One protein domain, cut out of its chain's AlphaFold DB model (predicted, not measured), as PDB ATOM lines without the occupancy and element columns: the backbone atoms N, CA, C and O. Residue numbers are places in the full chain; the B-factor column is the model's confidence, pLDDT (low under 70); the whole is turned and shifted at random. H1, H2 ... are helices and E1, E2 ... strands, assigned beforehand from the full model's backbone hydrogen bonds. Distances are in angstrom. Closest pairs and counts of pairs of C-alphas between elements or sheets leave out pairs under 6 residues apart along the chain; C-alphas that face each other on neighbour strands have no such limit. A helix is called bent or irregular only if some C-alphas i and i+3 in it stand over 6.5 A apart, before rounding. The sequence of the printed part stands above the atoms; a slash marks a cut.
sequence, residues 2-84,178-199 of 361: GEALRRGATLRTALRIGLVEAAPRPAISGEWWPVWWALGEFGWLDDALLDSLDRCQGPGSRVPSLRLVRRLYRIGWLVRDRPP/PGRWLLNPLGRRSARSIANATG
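Overview. This is residues 2 to 84 and 178 to 199 of the 361 residues of an uncharacterized protein of Crossiella cryophila (UniProt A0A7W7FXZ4). A short ribbon of two strands, E1 and E2, lies beside two groups of crossed helices: H2, H3 and H4 touch one another, and H5 crosses H1. A long link without a named element, residues 17 to 29, joins H1 to H2. The printed part has 105 residues, in the order H1, H2, H3, H4, E1, E2, H5; the sheet E1 - E2 is antiparallel, and the class is mostly helix. It is compact, with a radius of gyration of the C-alphas of 13.7 A and spans of 39 by 38 by 22 A.

Arrangement. E1, residues 78 to 80, and E2, residues 181 to 183, are antiparallel neighbours at 148 degrees; N 79 and O 182 are within hydrogen-bond range at 3.0 A. Residues 44 to 45 pair antiparallel with residues 181 to 182 of E2. The closest C-alphas of E1 and H4, residues 65 to 74, are those of Leu 78 and Leu 72, 5.6 A apart. H4 touches H3, residues 47 to 56, at a steep tilt of 46 degrees, opposite ways; their closest C-alphas, Leu 50 and Ser 65, are 5.9 A apart. H2, residues 30 to 42, touches H4 with residues 31 to 35 alone, about perpendicular at 77 degrees, closest at the C-alphas of Val 35 and Ser 65, 6.3 A. H2 and H3 only just touch, with 3 pairs of C-alphas within 8 A, the closest Pro 34 and Leu 53, 6.4 A. H5, residues 185 to 198, touches H1, residues 2 to 16, with residues 189 to 194 alone, about perpendicular at 84 degrees; the closest C-alphas are Thr 10 and Ser 190, 5.3 A. Every O i to N i+4 pair is within hydrogen-bond range in H1, H3, H4 and H5, and 7 of 9 in H2.

Along the chain. H1 starts at C-alpha 2 (-32.526, 4.392, -7.850) and is 21.3 A long; H2 is 19.1 A and irregular, with C-alphas 31 and 34 7.4 A apart. H5, 20.0 A, ends at C-alpha 198 (-44.191, -12.292, -15.024).

Size, cuts and confidence. Residues 85 to 177 are not printed; C-alphas 84 and 178 are 9.2 A apart across the cut. Mean pLDDT of the printed part is 77.1, with residues 2 to 7, 58 to 62 and 79 to 84 among those under 70.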
ATOM      1  N   GLY A   2     -32.800   4.427  -6.397       40.41
ATOM      2  CA  GLY A   2     -32.526   4.392  -7.850       40.41
ATOM      3  C   GLY A   2     -32.796   3.071  -8.595       40.41
ATOM      4  O   GLY A   2     -32.989   3.090  -9.808       40.41
ATOM      5  N   GLU A   3     -32.835   1.920  -7.919       43.28
ATOM      6  CA  GLU A   3     -32.991   0.624  -8.601       43.28
ATOM      7  C   GLU A   3     -34.455   0.286  -8.933       43.28
ATOM      8  O   GLU A   3     -34.746  -0.184 -10.032       43.28
ATOM      9  N   ALA A   4     -35.391   0.603  -8.032       37.69
ATOM     10  CA  ALA A   4     -36.826   0.394  -8.244       37.69
ATOM     11  C   ALA A   4     -37.371   1.257  -9.398       37.69
ATOM     12  O   ALA A   4     -38.103   0.762 -10.255       37.69
ATOM     13  N   LEU A   5     -36.929   2.519  -9.488       40.22
ATOM     14  CA  LEU A   5     -37.286   3.428 -10.584       40.22
ATOM     15  C   LEU A   5     -36.764   2.927 -11.943       40.22
ATOM     16  O   LEU A   5     -37.484   2.987 -12.942       40.22
ATOM     17  N   ARG A   6     -35.552   2.348 -11.974       54.56
ATOM     18  CA  ARG A   6     -34.963   1.733 -13.180       54.56
ATOM     19  C   ARG A   6     -35.706   0.463 -13.604       54.56
ATOM     20  O   ARG A   6     -35.969   0.289 -14.795       54.56
ATOM     21  N   ARG A   7     -36.095  -0.403 -12.659       56.84
ATOM     22  CA  ARG A   7     -36.915  -1.599 -12.946       56.84
ATOM     23  C   ARG A   7     -38.282  -1.209 -13.525       56.84
ATOM     24  O   ARG A   7     -38.677  -1.748 -14.558       56.84
ATOM     25  N   GLY A   8     -38.939  -0.201 -12.944       70.12
ATOM     26  CA  GLY A   8     -40.213   0.330 -13.442       70.12
ATOM     27  C   GLY A   8     -40.123   0.900 -14.860       70.12
ATOM     28  O   GLY A   8     -40.949   0.571 -15.707       70.12
ATOM     29  N   ALA A   9     -39.092   1.695 -15.163       73.56
ATOM     30  CA  ALA A   9     -38.879   2.245 -16.510       73.56
ATOM     31  C   ALA A   9     -38.701   1.149 -17.573       73.56
ATOM     32  O   ALA A   9     -39.192   1.254 -18.701       73.56
ATOM     33  N   THR A  10     -38.037   0.065 -17.187       72.31
ATOM     34  CA  THR A  10     -37.726  -1.022 -18.103       72.31
ATOM     35  C   THR A  10     -38.956  -1.884 -18.416       72.31
ATOM     36  O   THR A  10     -39.204  -2.205 -19.578       72.31
ATOM     37  N   LEU A  11     -39.787  -2.172 -17.408       78.12
ATOM     38  CA  LEU A  11     -41.078  -2.841 -17.600       78.12
ATOM     39  C   LEU A  11     -42.063  -1.974 -18.404       78.12
ATOM     40  O   LEU A  11     -42.701  -2.474 -19.324       78.12
ATOM     41  N   ARG A  12     -42.129  -0.660 -18.139       77.94
ATOM     42  CA  ARG A  12     -42.933   0.280 -18.947       77.94
ATOM     43  C   ARG A  12     -42.524   0.275 -20.415       77.94
ATOM     44  O   ARG A  12     -43.379   0.321 -21.291       77.94
ATOM     45  N   THR A  13     -41.226   0.175 -20.697       76.62
ATOM     46  CA  THR A  13     -40.744   0.067 -22.079       76.62
ATOM     47  C   THR A  13     -41.191  -1.243 -22.727       76.62
ATOM     48  O   THR A  13     -41.597  -1.220 -23.886       76.62
ATOM     49  N   ALA A  14     -41.175  -2.359 -21.990       81.06
ATOM     50  CA  ALA A  14     -41.676  -3.652 -22.467       81.06
ATOM     51  C   ALA A  14     -43.181  -3.612 -22.789       81.06
ATOM     52  O   ALA A  14     -43.595  -4.064 -23.856       81.06
ATOM     53  N   LEU A  15     -43.975  -2.998 -21.905       83.56
ATOM     54  CA  LEU A  15     -45.404  -2.743 -22.112       83.56
ATOM     55  C   LEU A  15     -45.629  -1.868 -23.358       83.56
ATOM     56  O   LEU A  15     -46.405  -2.227 -24.237       83.56
ATOM     57  N   ARG A  16     -44.870  -0.772 -23.505       83.12
ATOM     58  CA  ARG A  16     -44.943   0.138 -24.665       83.12
ATOM     59  C   ARG A  16     -44.696  -0.572 -25.999       83.12
ATOM     60  O   ARG A  16     -45.273  -0.195 -27.018       83.12
ATOM     61  N   ILE A  17     -43.810  -1.569 -26.024       79.81
ATOM     62  CA  ILE A  17     -43.508  -2.324 -27.247       79.81
ATOM     63  C   ILE A  17     -44.412  -3.546 -27.458       79.81
ATOM     64  O   ILE A  17     -44.204  -4.278 -28.425       79.81
ATOM     65  N   GLY A  18     -45.408  -3.745 -26.591       86.88
ATOM     66  CA  GLY A  18     -46.371  -4.841 -26.670       86.88
ATOM     67  C   GLY A  18     -45.809  -6.204 -26.273       86.88
ATOM     68  O   GLY A  18     -46.433  -7.211 -26.569       86.88
ATOM     69  N   LEU A  19     -44.636  -6.257 -25.633       87.56
ATOM     70  CA  LEU A  19     -44.047  -7.521 -25.175       87.56
ATOM     71  C   LEU A  19     -44.825  -8.111 -23.989       87.56
ATOM     72  O   LEU A  19     -44.818  -9.319 -23.779       87.56
ATOM     73  N   VAL A  20     -45.488  -7.256 -23.211       88.75
ATOM     74  CA  VAL A  20     -46.235  -7.620 -22.006       88.75
ATOM     75  C   VAL A  20     -47.667  -7.101 -22.126       88.75
ATOM     76  O   VAL A  20     -47.869  -5.962 -22.547       88.75
ATOM     77  N   GLU A  21     -48.643  -7.915 -21.737       87.38
ATOM     78  CA  GLU A  21     -50.054  -7.551 -21.619       87.38
ATOM     79  C   GLU A  21     -50.333  -6.888 -20.264       87.38
ATOM     80  O   GLU A  21     -49.823  -7.306 -19.219       87.38
ATOM     81  N   ALA A  22     -51.142  -5.827 -20.282       77.44
ATOM     82  CA  ALA A  22     -51.508  -5.055 -19.099       77.44
ATOM     83  C   ALA A  22     -52.615  -5.767 -18.294       77.44
ATOM     84  O   ALA A  22     -53.769  -5.353 -18.302       77.44
ATOM     85  N   ALA A  23     -52.250  -6.855 -17.617       77.31
ATOM     86  CA  ALA A  23     -53.115  -7.607 -16.707       77.31
ATOM     87  C   ALA A  23     -52.750  -7.332 -15.228       77.31
ATOM     88  O   ALA A  23     -51.646  -6.847 -14.954       77.31
ATOM     89  N   PRO A  24     -53.632  -7.659 -14.250       80.44
ATOM     90  CA  PRO A  24     -53.367  -7.481 -12.812       80.44
ATOM     91  C   PRO A  24     -52.047  -8.109 -12.345       80.44
ATOM     92  O   PRO A  24     -51.418  -7.634 -11.400       80.44
ATOM     93  N   ARG A  25     -51.598  -9.155 -13.050       79.44
ATOM     94  CA  ARG A  25     -50.202  -9.588 -13.094       79.44
ATOM     95  C   ARG A  25     -49.743  -9.521 -14.549       79.44
ATOM     96  O   ARG A  25     -50.406 -10.136 -15.382       79.44
ATOM     97  N   PRO A  26     -48.658  -8.799 -14.872       83.31
ATOM     98  CA  PRO A  26     -48.189  -8.720 -16.246       83.31
ATOM     99  C   PRO A  26     -47.881 -10.123 -16.777       83.31
ATOM    100  O   PRO A  26     -47.234 -10.922 -16.099       83.31
ATOM    101  N   ALA A  27     -48.320 -10.401 -17.999       88.81
ATOM    102  CA  ALA A  27     -48.017 -11.629 -18.725       88.81
ATOM    103  C   ALA A  27     -47.325 -11.273 -20.041       88.81
ATOM    104  O   ALA A  27     -47.539 -10.193 -20.584       88.81
ATOM    105  N   ILE A  28     -46.463 -12.149 -20.548       89.38
ATOM    106  CA  ILE A  28     -45.854 -11.939 -21.866       89.38
ATOM    107  C   ILE A  28     -46.946 -12.136 -22.908       89.38
ATOM    108  O   ILE A  28     -47.633 -13.153 -22.867       89.38
ATOM    109  N   SER A  29     -47.100 -11.176 -23.821       88.19
ATOM    110  CA  SER A  29     -48.122 -11.295 -24.856       88.19
ATOM    111  C   SER A  29     -47.886 -12.548 -25.695       88.19
ATOM    112  O   SER A  29     -46.739 -12.850 -26.043       88.19
ATOM    113  N   GLY A  30     -48.962 -13.267 -26.025       86.94
ATOM    114  CA  GLY A  30     -48.885 -14.551 -26.729       86.94
ATOM    115  C   GLY A  30     -48.060 -14.487 -28.019       86.94
ATOM    116  O   GLY A  30     -47.255 -15.379 -28.280       86.94
ATOM    117  N   GLU A  31     -48.160 -13.381 -28.766       87.00
ATOM    118  CA  GLU A  31     -47.398 -13.141 -30.005       87.00
ATOM    119  C   GLU A  31     -45.876 -13.156 -29.780       87.00
ATOM    120  O   GLU A  31     -45.100 -13.574 -30.639       87.00
ATOM    121  N   TRP A  32     -45.423 -12.723 -28.604       89.06
ATOM    122  CA  TRP A  32     -44.005 -12.649 -28.262       89.06
ATOM    123  C   TRP A  32     -43.463 -13.911 -27.611       89.06
ATOM    124  O   TRP A  32     -42.241 -14.037 -27.474       89.06
ATOM    125  N   TRP A  33     -44.333 -14.836 -27.203       88.94
ATOM    126  CA  TRP A  33     -43.934 -16.012 -26.439       88.94
ATOM    127  C   TRP A  33     -42.852 -16.848 -27.137       88.94
ATOM    128  O   TRP A  33     -41.859 -17.168 -26.483       88.94
ATOM    129  N   PRO A  34     -42.919 -17.132 -28.452       90.31
ATOM    130  CA  PRO A  34     -41.893 -17.942 -29.111       90.31
ATOM    131  C   PRO A  34     -40.542 -17.228 -29.220       90.31
ATOM    132  O   PRO A  34     -39.498 -17.843 -29.012       90.31
ATOM    133  N   VAL A  35     -40.548 -15.914 -29.473       90.50
ATOM    134  CA  VAL A  35     -39.329 -15.083 -29.485       90.50
ATOM    135  C   VAL A  35     -38.703 -15.036 -28.092       90.50
ATOM    136  O   VAL A  35     -37.488 -15.184 -27.944       90.50
ATOM    137  N   TRP A  36     -39.535 -14.852 -27.064       90.69
ATOM    138  CA  TRP A  36     -39.109 -14.844 -25.672       90.69
ATOM    139  C   TRP A  36     -38.526 -16.189 -25.244       90.69
ATOM    140  O   TRP A  36     -37.428 -16.225 -24.693       90.69
ATOM    141  N   TRP A  37     -39.226 -17.285 -25.536       91.19
ATOM    142  CA  TRP A  37     -38.781 -18.647 -25.262       91.19
ATOM    143  C   TRP A  37     -37.443 -18.941 -25.943       91.19
ATOM    144  O   TRP A  37     -36.526 -19.426 -25.288       91.19
ATOM    145  N   ALA A  38     -37.282 -18.596 -27.220       89.44
ATOM    146  CA  ALA A  38     -36.049 -18.886 -27.941       89.44
ATOM    147  C   ALA A  38     -34.855 -18.063 -27.413       89.44
ATOM    148  O   ALA A  38     -33.770 -18.609 -27.213       89.44
ATOM    149  N   LEU A  39     -35.048 -16.786 -27.058       86.38
ATOM    150  CA  LEU A  39     -34.038 -16.022 -26.303       86.38
ATOM    151  C   LEU A  39     -33.791 -16.617 -24.903       86.38
ATOM    152  O   LEU A  39     -32.664 -16.595 -24.407       86.38
ATOM    153  N   GLY A  40     -34.838 -17.158 -24.283       86.50
ATOM    154  CA  GLY A  40     -34.833 -17.986 -23.080       86.50
ATOM    155  C   GLY A  40     -33.849 -19.141 -23.165       86.50
ATOM    156  O   GLY A  40     -32.936 -19.234 -22.353       86.50
ATOM    157  N   GLU A  41     -34.020 -20.001 -24.161       86.19
ATOM    158  CA  GLU A  41     -33.338 -21.290 -24.243       86.19
ATOM    159  C   GLU A  41     -31.995 -21.217 -24.975       86.19
ATOM    160  O   GLU A  41     -31.012 -21.773 -24.484       86.19
ATOM    161  N   PHE A  42     -31.898 -20.476 -26.078       81.56
ATOM    162  CA  PHE A  42     -30.662 -20.361 -26.865       81.56
ATOM    163  C   PHE A  42     -29.801 -19.160 -26.451       81.56
ATOM    164  O   PHE A  42     -28.588 -19.150 -26.650       81.56
ATOM    165  N   GLY A  43     -30.406 -18.117 -25.873       79.81
ATOM    166  CA  GLY A  43     -29.730 -16.837 -25.626       79.81
ATOM    167  C   GLY A  43     -29.518 -15.992 -26.889       79.81
ATOM    168  O   GLY A  43     -29.015 -14.870 -26.794       79.81
ATOM    169  N   TRP A  44     -29.902 -16.507 -28.059       82.06
ATOM    170  CA  TRP A  44     -29.751 -15.882 -29.369       82.06
ATOM    171  C   TRP A  44     -30.846 -16.347 -30.339       82.06
ATOM    172  O   TRP A  44     -31.556 -17.310 -30.065       82.06
ATOM    173  N   LEU A  45     -31.000 -15.640 -31.459       83.31
ATOM    174  CA  LEU A  45     -31.931 -15.977 -32.548       83.31
ATOM    175  C   LEU A  45     -31.223 -15.845 -33.897       83.31
ATOM    176  O   LEU A  45     -30.271 -15.076 -33.983       83.31
ATOM    177  N   ASP A  46     -31.685 -16.530 -34.939       83.69
ATOM    178  CA  ASP A  46     -31.334 -16.248 -36.337       83.69
ATOM    179  C   ASP A  46     -32.600 -16.206 -37.223       83.69
ATOM    180  O   ASP A  46     -33.677 -16.597 -36.767       83.69
ATOM    181  N   ASP A  47     -32.500 -15.705 -38.466       84.38
ATOM    182  CA  ASP A  47     -33.655 -15.607 -39.386       84.38
ATOM    183  C   ASP A  47     -34.294 -16.990 -39.590       84.38
ATOM    184  O   ASP A  47     -35.510 -17.133 -39.619       84.38
ATOM    185  N   ALA A  48     -33.478 -18.039 -39.649       85.69
ATOM    186  CA  ALA A  48     -33.936 -19.376 -39.980       85.69
ATOM    187  C   ALA A  48     -34.714 -20.047 -38.824       85.69
ATOM    188  O   ALA A  48     -35.667 -20.804 -39.057       85.69
ATOM    189  N   LEU A  49     -34.327 -19.782 -37.573       86.06
ATOM    190  CA  LEU A  49     -35.073 -20.145 -36.372       86.06
ATOM    191  C   LEU A  49     -36.357 -19.318 -36.274       86.06
ATOM    192  O   LEU A  49     -37.403 -19.900 -36.008       86.06
ATOM    193  N   LEU A  50     -36.308 -18.011 -36.556       87.69
ATOM    194  CA  LEU A  50     -37.497 -17.151 -36.574       87.69
ATOM    195  C   LEU A  50     -38.539 -17.637 -37.584       87.69
ATOM    196  O   LEU A  50     -39.695 -17.805 -37.211       87.69
ATOM    197  N   ASP A  51     -38.122 -17.987 -38.800       88.38
ATOM    198  CA  ASP A  51     -39.005 -18.581 -39.811       88.38
ATOM    199  C   ASP A  51     -39.626 -19.900 -39.332       88.38
ATOM    200  O   ASP A  51     -40.744 -20.260 -39.697       88.38
ATOM    201  N   SER A  52     -38.883 -20.670 -38.532       89.69
ATOM    202  CA  SER A  52     -39.384 -21.927 -37.971       89.69
ATOM    203  C   SER A  52     -40.412 -21.669 -36.868       89.69
ATOM    204  O   SER A  52     -41.421 -22.365 -36.824       89.69
ATOM    205  N   LEU A  53     -40.201 -20.644 -36.039       90.38
ATOM    206  CA  LEU A  53     -41.156 -20.222 -35.013       90.38
ATOM    207  C   LEU A  53     -42.432 -19.649 -35.626       90.38
ATOM    208  O   LEU A  53     -43.514 -19.988 -35.163       90.38
ATOM    209  N   ASP A  54     -42.322 -18.857 -36.691       88.44
ATOM    210  CA  ASP A  54     -43.478 -18.289 -37.393       88.44
ATOM    211  C   ASP A  54     -44.374 -19.379 -37.984       88.44
ATOM    212  O   ASP A  54     -45.596 -19.304 -37.883       88.44
ATOM    213  N   ARG A  55     -43.778 -20.461 -38.498       85.69
ATOM    214  CA  ARG A  55     -44.527 -21.648 -38.941       85.69
ATOM    215  C   ARG A  55     -45.243 -22.386 -37.804       85.69
ATOM    216  O   ARG A  55     -46.224 -23.072 -38.066       85.69
ATOM    217  N   CYS A  56     -44.771 -22.258 -36.565       80.44
ATOM    218  CA  CYS A  56     -45.344 -22.942 -35.401       80.44
ATOM    219  C   CYS A  56     -46.515 -22.184 -34.756       80.44
ATOM    220  O   CYS A  56     -47.239 -22.768 -33.957       80.44
ATOM    221  N   GLN A  57     -46.703 -20.896 -35.059       73.19
ATOM    222  CA  GLN A  57     -47.608 -20.018 -34.304       73.19
ATOM    223  C   GLN A  57     -49.110 -20.162 -34.630       73.19
ATOM    224  O   GLN A  57     -49.929 -19.468 -34.030       73.19
ATOM    225  N   GLY A  58     -49.500 -21.086 -35.514       61.28
ATOM    226  CA  GLY A  58     -50.898 -21.314 -35.891       61.28
ATOM    227  C   GLY A  58     -51.565 -20.106 -36.584       61.28
ATOM    228  O   GLY A  58     -51.010 -19.009 -36.630       61.28
ATOM    229  N   PRO A  59     -52.781 -20.268 -37.133       49.34
ATOM    230  CA  PRO A  59     -53.464 -19.232 -37.923       49.34
ATOM    231  C   PRO A  59     -53.925 -17.982 -37.134       49.34
ATOM    232  O   PRO A  59     -54.566 -17.104 -37.705       49.34
ATOM    233  N   GLY A  60     -53.605 -17.869 -35.839       54.91
ATOM    234  CA  GLY A  60     -54.012 -16.756 -34.969       54.91
ATOM    235  C   GLY A  60     -52.937 -15.703 -34.687       54.91
ATOM    236  O   GLY A  60     -53.280 -14.604 -34.247       54.91
ATOM    237  N   SER A  61     -51.654 -15.989 -34.940       62.88
ATOM    238  CA  SER A  61     -50.600 -14.992 -34.728       62.88
ATOM    239  C   SER A  61     -50.587 -13.978 -35.866       62.88
ATOM    240  O   SER A  61     -50.292 -14.296 -37.019       62.88
ATOM    241  N   ARG A  62     -50.925 -12.727 -35.545       65.94
ATOM    242  CA  ARG A  62     -51.048 -11.650 -36.537       65.94
ATOM    243  C   ARG A  62     -49.698 -11.037 -36.911       65.94
ATOM    244  O   ARG A  62     -49.617 -10.294 -37.893       65.94
ATOM    245  N   VAL A  63     -48.637 -11.312 -36.144       80.88
ATOM    246  CA  VAL A  63     -47.352 -10.616 -36.273       80.88
ATOM    247  C   VAL A  63     -46.178 -11.597 -36.371       80.88
ATOM    248  O   VAL A  63     -45.843 -12.242 -35.385       80.88
ATOM    249  N   PRO A  64     -45.474 -11.647 -37.520       85.00
ATOM    250  CA  PRO A  64     -44.266 -12.455 -37.669       85.00
ATOM    251  C   PRO A  64     -43.201 -12.121 -36.616       85.00
ATOM    252  O   PRO A  64     -42.887 -10.944 -36.391       85.00
ATOM    253  N   SER A  65     -42.565 -13.142 -36.047       87.25
ATOM    254  CA  SER A  65     -41.474 -13.071 -35.068       87.25
ATOM    255  C   SER A  65     -40.343 -12.170 -35.551       87.25
ATOM    256  O   SER A  65     -39.764 -11.411 -34.771       87.25
ATOM    257  N   LEU A  66     -40.062 -12.160 -36.859       84.69
ATOM    258  CA  LEU A  66     -39.081 -11.249 -37.448       84.69
ATOM    259  C   LEU A  66     -39.462  -9.768 -37.266       84.69
ATOM    260  O   LEU A  66     -38.589  -8.929 -37.024       84.69
ATOM    261  N   ARG A  67     -40.749  -9.410 -37.358       87.31
ATOM    262  CA  ARG A  67     -41.216  -8.034 -37.101       87.31
ATOM    263  C   ARG A  67     -41.067  -7.672 -35.625       87.31
ATOM    264  O   ARG A  67     -40.607  -6.568 -35.323       87.31
ATOM    265  N   LEU A  68     -41.378  -8.606 -34.731       89.00
ATOM    266  CA  LEU A  68     -41.205  -8.456 -33.285       89.00
ATOM    267  C   LEU A  68     -39.723  -8.222 -32.929       89.00
ATOM    268  O   LEU A  68     -39.358  -7.213 -32.322       89.00
ATOM    269  N   VAL A  69     -38.822  -9.061 -33.443       85.56
ATOM    270  CA  VAL A  69     -37.365  -8.911 -33.286       85.56
ATOM    271  C   VAL A  69     -36.855  -7.586 -33.860       85.56
ATOM    272  O   VAL A  69     -36.040  -6.907 -33.230       85.56
ATOM    273  N   ARG A  70     -37.352  -7.152 -35.026       84.06
ATOM    274  CA  ARG A  70     -37.002  -5.839 -35.598       84.06
ATOM    275  C   ARG A  70     -37.428  -4.681 -34.696       84.06
ATOM    276  O   ARG A  70     -36.698  -3.695 -34.623       84.06
ATOM    277  N   ARG A  71     -38.556  -4.781 -33.984       81.69
ATOM    278  CA  ARG A  71     -38.978  -3.768 -32.998       81.69
ATOM    279  C   ARG A  71     -37.977  -3.676 -31.844       81.69
ATOM    280  O   ARG A  71     -37.562  -2.571 -31.504       81.69
ATOM    281  N   LEU A  72     -37.512  -4.817 -31.325       81.25
ATOM    282  CA  LEU A  72     -36.459  -4.878 -30.299       81.25
ATOM    283  C   LEU A  72     -35.103  -4.355 -30.794       81.25
ATOM    284  O   LEU A  72     -34.359  -3.736 -30.037       81.25
ATOM    285  N   TYR A  73     -34.774  -4.576 -32.064       77.81
ATOM    286  CA  TYR A  73     -33.579  -4.005 -32.682       77.81
ATOM    287  C   TYR A  73     -33.669  -2.474 -32.794       77.81
ATOM    288  O   TYR A  73     -32.739  -1.776 -32.402       77.81
ATOM    289  N   ARG A  74     -34.807  -1.938 -33.259       75.75
ATOM    290  CA  ARG A  74     -35.024  -0.486 -33.419       75.75
ATOM    291  C   ARG A  74     -34.903   0.288 -32.106       75.75
ATOM    292  O   ARG A  74     -34.313   1.359 -32.097       75.75
ATOM    293  N   ILE A  75     -35.406  -0.264 -31.002       65.31
ATOM    294  CA  ILE A  75     -35.272   0.343 -29.662       65.31
ATOM    295  C   ILE A  75     -33.903   0.074 -29.014       65.31
ATOM    296  O   ILE A  75     -33.674   0.444 -27.866       65.31
ATOM    297  N   GLY A  76     -33.006  -0.619 -29.722       69.56
ATOM    298  CA  GLY A  76     -31.674  -0.943 -29.241       69.56
ATOM    299  C   GLY A  76     -31.682  -1.901 -28.056       69.56
ATOM    300  O   GLY A  76     -30.970  -1.651 -27.096       69.56
ATOM    301  N   TRP A  77     -32.483  -2.970 -28.074       77.31
ATOM    302  CA  TRP A  77     -32.397  -4.088 -27.115       77.31
ATOM    303  C   TRP A  77     -31.700  -5.308 -27.716       77.31
ATOM    304  O   TRP A  77     -31.038  -6.053 -26.991       77.31
ATOM    305  N   LEU A  78     -31.830  -5.491 -29.033       73.62
ATOM    306  CA  LEU A  78     -31.118  -6.511 -29.800       73.62
ATOM    307  C   LEU A  78     -30.058  -5.885 -30.711       73.62
ATOM    308  O   LEU A  78     -30.230  -4.770 -31.198       73.62
ATOM    309  N   VAL A  79     -28.993  -6.633 -30.991       69.44
ATOM    310  CA  VAL A  79     -28.000  -6.325 -32.036       69.44
ATOM    311  C   VAL A  79     -27.914  -7.499 -33.005       69.44
ATOM    312  O   VAL A  79     -28.043  -8.638 -32.564       69.44
ATOM    313  N   ARG A  80     -27.710  -7.232 -34.302       66.00
ATOM    314  CA  ARG A  80     -27.358  -8.263 -35.287       66.00
ATOM    315  C   ARG A  80     -25.850  -8.431 -35.322       66.00
ATOM    316  O   ARG A  80     -25.123  -7.442 -35.402       66.00
ATOM    317  N   ASP A  81     -25.426  -9.674 -35.317       60.78
ATOM    318  CA  ASP A  81     -24.047 -10.078 -35.417       60.78
ATOM    319  C   ASP A  81     -23.671 -10.387 -36.870       60.78
ATOM    320  O   ASP A  81     -24.370 -11.124 -37.564       60.78
ATOM    321  N   ARG A  82     -22.592  -9.792 -37.366       47.56
ATOM    322  CA  ARG A  82     -21.970 -10.101 -38.661       47.56
ATOM    323  C   ARG A  82     -20.490  -9.729 -38.558       47.56
ATOM    324  O   ARG A  82     -20.216  -8.554 -38.308       47.56
ATOM    325  N   PRO A  83     -19.544 -10.639 -38.837       40.91
ATOM    326  CA  PRO A  83     -18.158 -10.258 -39.050       40.91
ATOM    327  C   PRO A  83     -17.908  -9.936 -40.533       40.91
ATOM    328  O   PRO A  83     -18.518 -10.541 -41.418       40.91
ATOM    329  N   PRO A  84     -16.968  -9.024 -40.825       38.84
ATOM    330  CA  PRO A  84     -16.114  -9.172 -41.999       38.84
ATOM    331  C   PRO A  84     -14.623  -9.112 -41.618       38.84
ATOM    332  O   PRO A  84     -14.232  -8.368 -40.721       38.84
ATOM    333  N   PRO A 178     -21.566 -15.234 -36.586       59.69
ATOM    334  CA  PRO A 178     -22.244 -14.553 -37.690       59.69
ATOM    335  C   PRO A 178     -23.741 -14.861 -37.833       59.69
ATOM    336  O   PRO A 178     -24.167 -16.013 -37.807       59.69
ATOM    337  N   GLY A 179     -24.536 -13.823 -38.100       67.69
ATOM    338  CA  GLY A 179     -25.946 -13.929 -38.482       67.69
ATOM    339  C   GLY A 179     -26.944 -13.981 -37.323       67.69
ATOM    340  O   GLY A 179     -28.142 -14.091 -37.581       67.69
ATOM    341  N   ARG A 180     -26.493 -13.878 -36.066       77.25
ATOM    342  CA  ARG A 180     -27.352 -14.011 -34.878       77.25
ATOM    343  C   ARG A 180     -27.836 -12.667 -34.322       77.25
ATOM    344  O   ARG A 180     -27.173 -11.643 -34.453       77.25
ATOM    345  N   TRP A 181     -28.983 -12.664 -33.648       83.06
ATOM    346  CA  TRP A 181     -29.477 -11.551 -32.837       83.06
ATOM    347  C   TRP A 181     -29.254 -11.843 -31.368       83.06
ATOM    348  O   TRP A 181     -29.625 -12.911 -30.883       83.06
ATOM    349  N   LEU A 182     -28.723 -10.858 -30.648       78.31
ATOM    350  CA  LEU A 182     -28.397 -10.990 -29.232       78.31
ATOM    351  C   LEU A 182     -28.941  -9.831 -28.423       78.31
ATOM    352  O   LEU A 182     -28.913  -8.686 -28.874       78.31
ATOM    353  N   LEU A 183     -29.338 -10.118 -27.184       75.38
ATOM    354  CA  LEU A 183     -29.672  -9.082 -26.215       75.38
ATOM    355  C   LEU A 183     -28.416  -8.316 -25.799       75.38
ATOM    356  O   LEU A 183     -27.449  -8.894 -25.282       75.38
ATOM    357  N   ASN A 184     -28.466  -7.000 -25.956       69.94
ATOM    358  CA  ASN A 184     -27.452  -6.096 -25.430       69.94
ATOM    359  C   ASN A 184     -27.635  -5.879 -23.909       69.94
ATOM    360  O   ASN A 184     -28.581  -6.416 -23.319       69.94
ATOM    361  N   PRO A 185     -26.753  -5.118 -23.230       70.50
ATOM    362  CA  PRO A 185     -26.836  -4.937 -21.781       70.50
ATOM    363  C   PRO A 185     -28.190  -4.414 -21.288       70.50
ATOM    364  O   PRO A 185     -28.687  -4.895 -20.265       70.50
ATOM    365  N   LEU A 186     -28.831  -3.482 -22.004       69.50
ATOM    366  CA  LEU A 186     -30.169  -3.046 -21.619       69.50
ATOM    367  C   LEU A 186     -31.229  -4.102 -21.918       69.50
ATOM    368  O   LEU A 186     -32.049  -4.369 -21.042       69.50
ATOM    369  N   GLY A 187     -31.220  -4.718 -23.098       74.62
ATOM    370  CA  GLY A 187     -32.156  -5.784 -23.447       74.62
ATOM    371  C   GLY A 187     -32.149  -6.897 -22.398       74.62
ATOM    372  O   GLY A 187     -33.205  -7.344 -21.966       74.62
ATOM    373  N   ARG A 188     -30.973  -7.261 -21.868       78.00
ATOM    374  CA  ARG A 188     -30.844  -8.231 -20.764       78.00
ATOM    375  C   ARG A 188     -31.431  -7.728 -19.446       78.00
ATOM    376  O   ARG A 188     -32.098  -8.493 -18.755       78.00
ATOM    377  N   ARG A 189     -31.193  -6.465 -19.068       74.94
ATOM    378  CA  ARG A 189     -31.815  -5.861 -17.867       74.94
ATOM    379  C   ARG A 189     -33.339  -5.804 -17.993       74.94
ATOM    380  O   ARG A 189     -34.044  -6.075 -17.024       74.94
ATOM    381  N   SER A 190     -33.822  -5.520 -19.197       76.25
ATOM    382  CA  SER A 190     -35.243  -5.497 -19.536       76.25
ATOM    383  C   SER A 190     -35.865  -6.859 -19.444       76.25
ATOM    384  O   SER A 190     -36.848  -7.035 -18.731       76.25
ATOM    385  N   ALA A 191     -35.218  -7.842 -20.047       82.44
ATOM    386  CA  ALA A 191     -35.704  -9.192 -19.992       82.44
ATOM    387  C   ALA A 191     -35.698  -9.754 -18.560       82.44
ATOM    388  O   ALA A 191     -36.648 -10.397 -18.142       82.44
ATOM    389  N   ARG A 192     -34.693  -9.434 -17.739       83.88
ATOM    390  CA  ARG A 192     -34.728  -9.783 -16.306       83.88
ATOM    391  C   ARG A 192     -35.871  -9.103 -15.555       83.88
ATOM    392  O   ARG A 192     -36.474  -9.718 -14.687       83.88
ATOM    393  N   SER A 193     -36.167  -7.845 -15.876       81.38
ATOM    394  CA  SER A 193     -37.265  -7.113 -15.235       81.38
ATOM    395  C   SER A 193     -38.621  -7.726 -15.586       81.38
ATOM    396  O   SER A 193     -39.449  -7.895 -14.700       81.38
ATOM    397  N   ILE A 194     -38.816  -8.111 -16.851       84.94
ATOM    398  CA  ILE A 194     -40.009  -8.834 -17.311       84.94
ATOM    399  C   ILE A 194     -40.077 -10.208 -16.646       84.94
ATOM    400  O   ILE A 194     -41.081 -10.508 -16.024       84.94
ATOM    401  N   ALA A 195     -39.000 -10.998 -16.690       86.44
ATOM    402  CA  ALA A 195     -38.918 -12.316 -16.060       86.44
ATOM    403  C   ALA A 195     -39.353 -12.289 -14.589       86.44
ATOM    404  O   ALA A 195     -40.197 -13.075 -14.171       86.44
ATOM    405  N   ASN A 196     -38.847 -11.318 -13.827       85.88
ATOM    406  CA  ASN A 196     -39.238 -11.129 -12.434       85.88
ATOM    407  C   ASN A 196     -40.708 -10.709 -12.285       85.88
ATOM    408  O   ASN A 196     -41.372 -11.152 -11.357       85.88
ATOM    409  N   ALA A 197     -41.210  -9.844 -13.170       83.38
ATOM    410  CA  ALA A 197     -42.582  -9.348 -13.111       83.38
ATOM    411  C   ALA A 197     -43.618 -10.411 -13.510       83.38
ATOM    412  O   ALA A 197     -44.705 -10.440 -12.941       83.38
ATOM    413  N   THR A 198     -43.284 -11.277 -14.469       85.25
ATOM    414  CA  THR A 198     -44.191 -12.292 -15.024       85.25
ATOM    415  C   THR A 198     -43.928 -13.699 -14.474       85.25
ATOM    416  O   THR A 198     -44.566 -14.646 -14.919       85.25
ATOM    417  N   GLY A 199     -42.935 -13.878 -13.595       85.00
ATOM    418  CA  GLY A 199     -42.510 -15.193 -13.093       85.00
ATOM    419  C   GLY A 199     -41.909 -16.120 -14.159       85.00
ATOM    420  O   GLY A 199     -41.893 -17.334 -13.977       85.00
TER     421      GLY A 199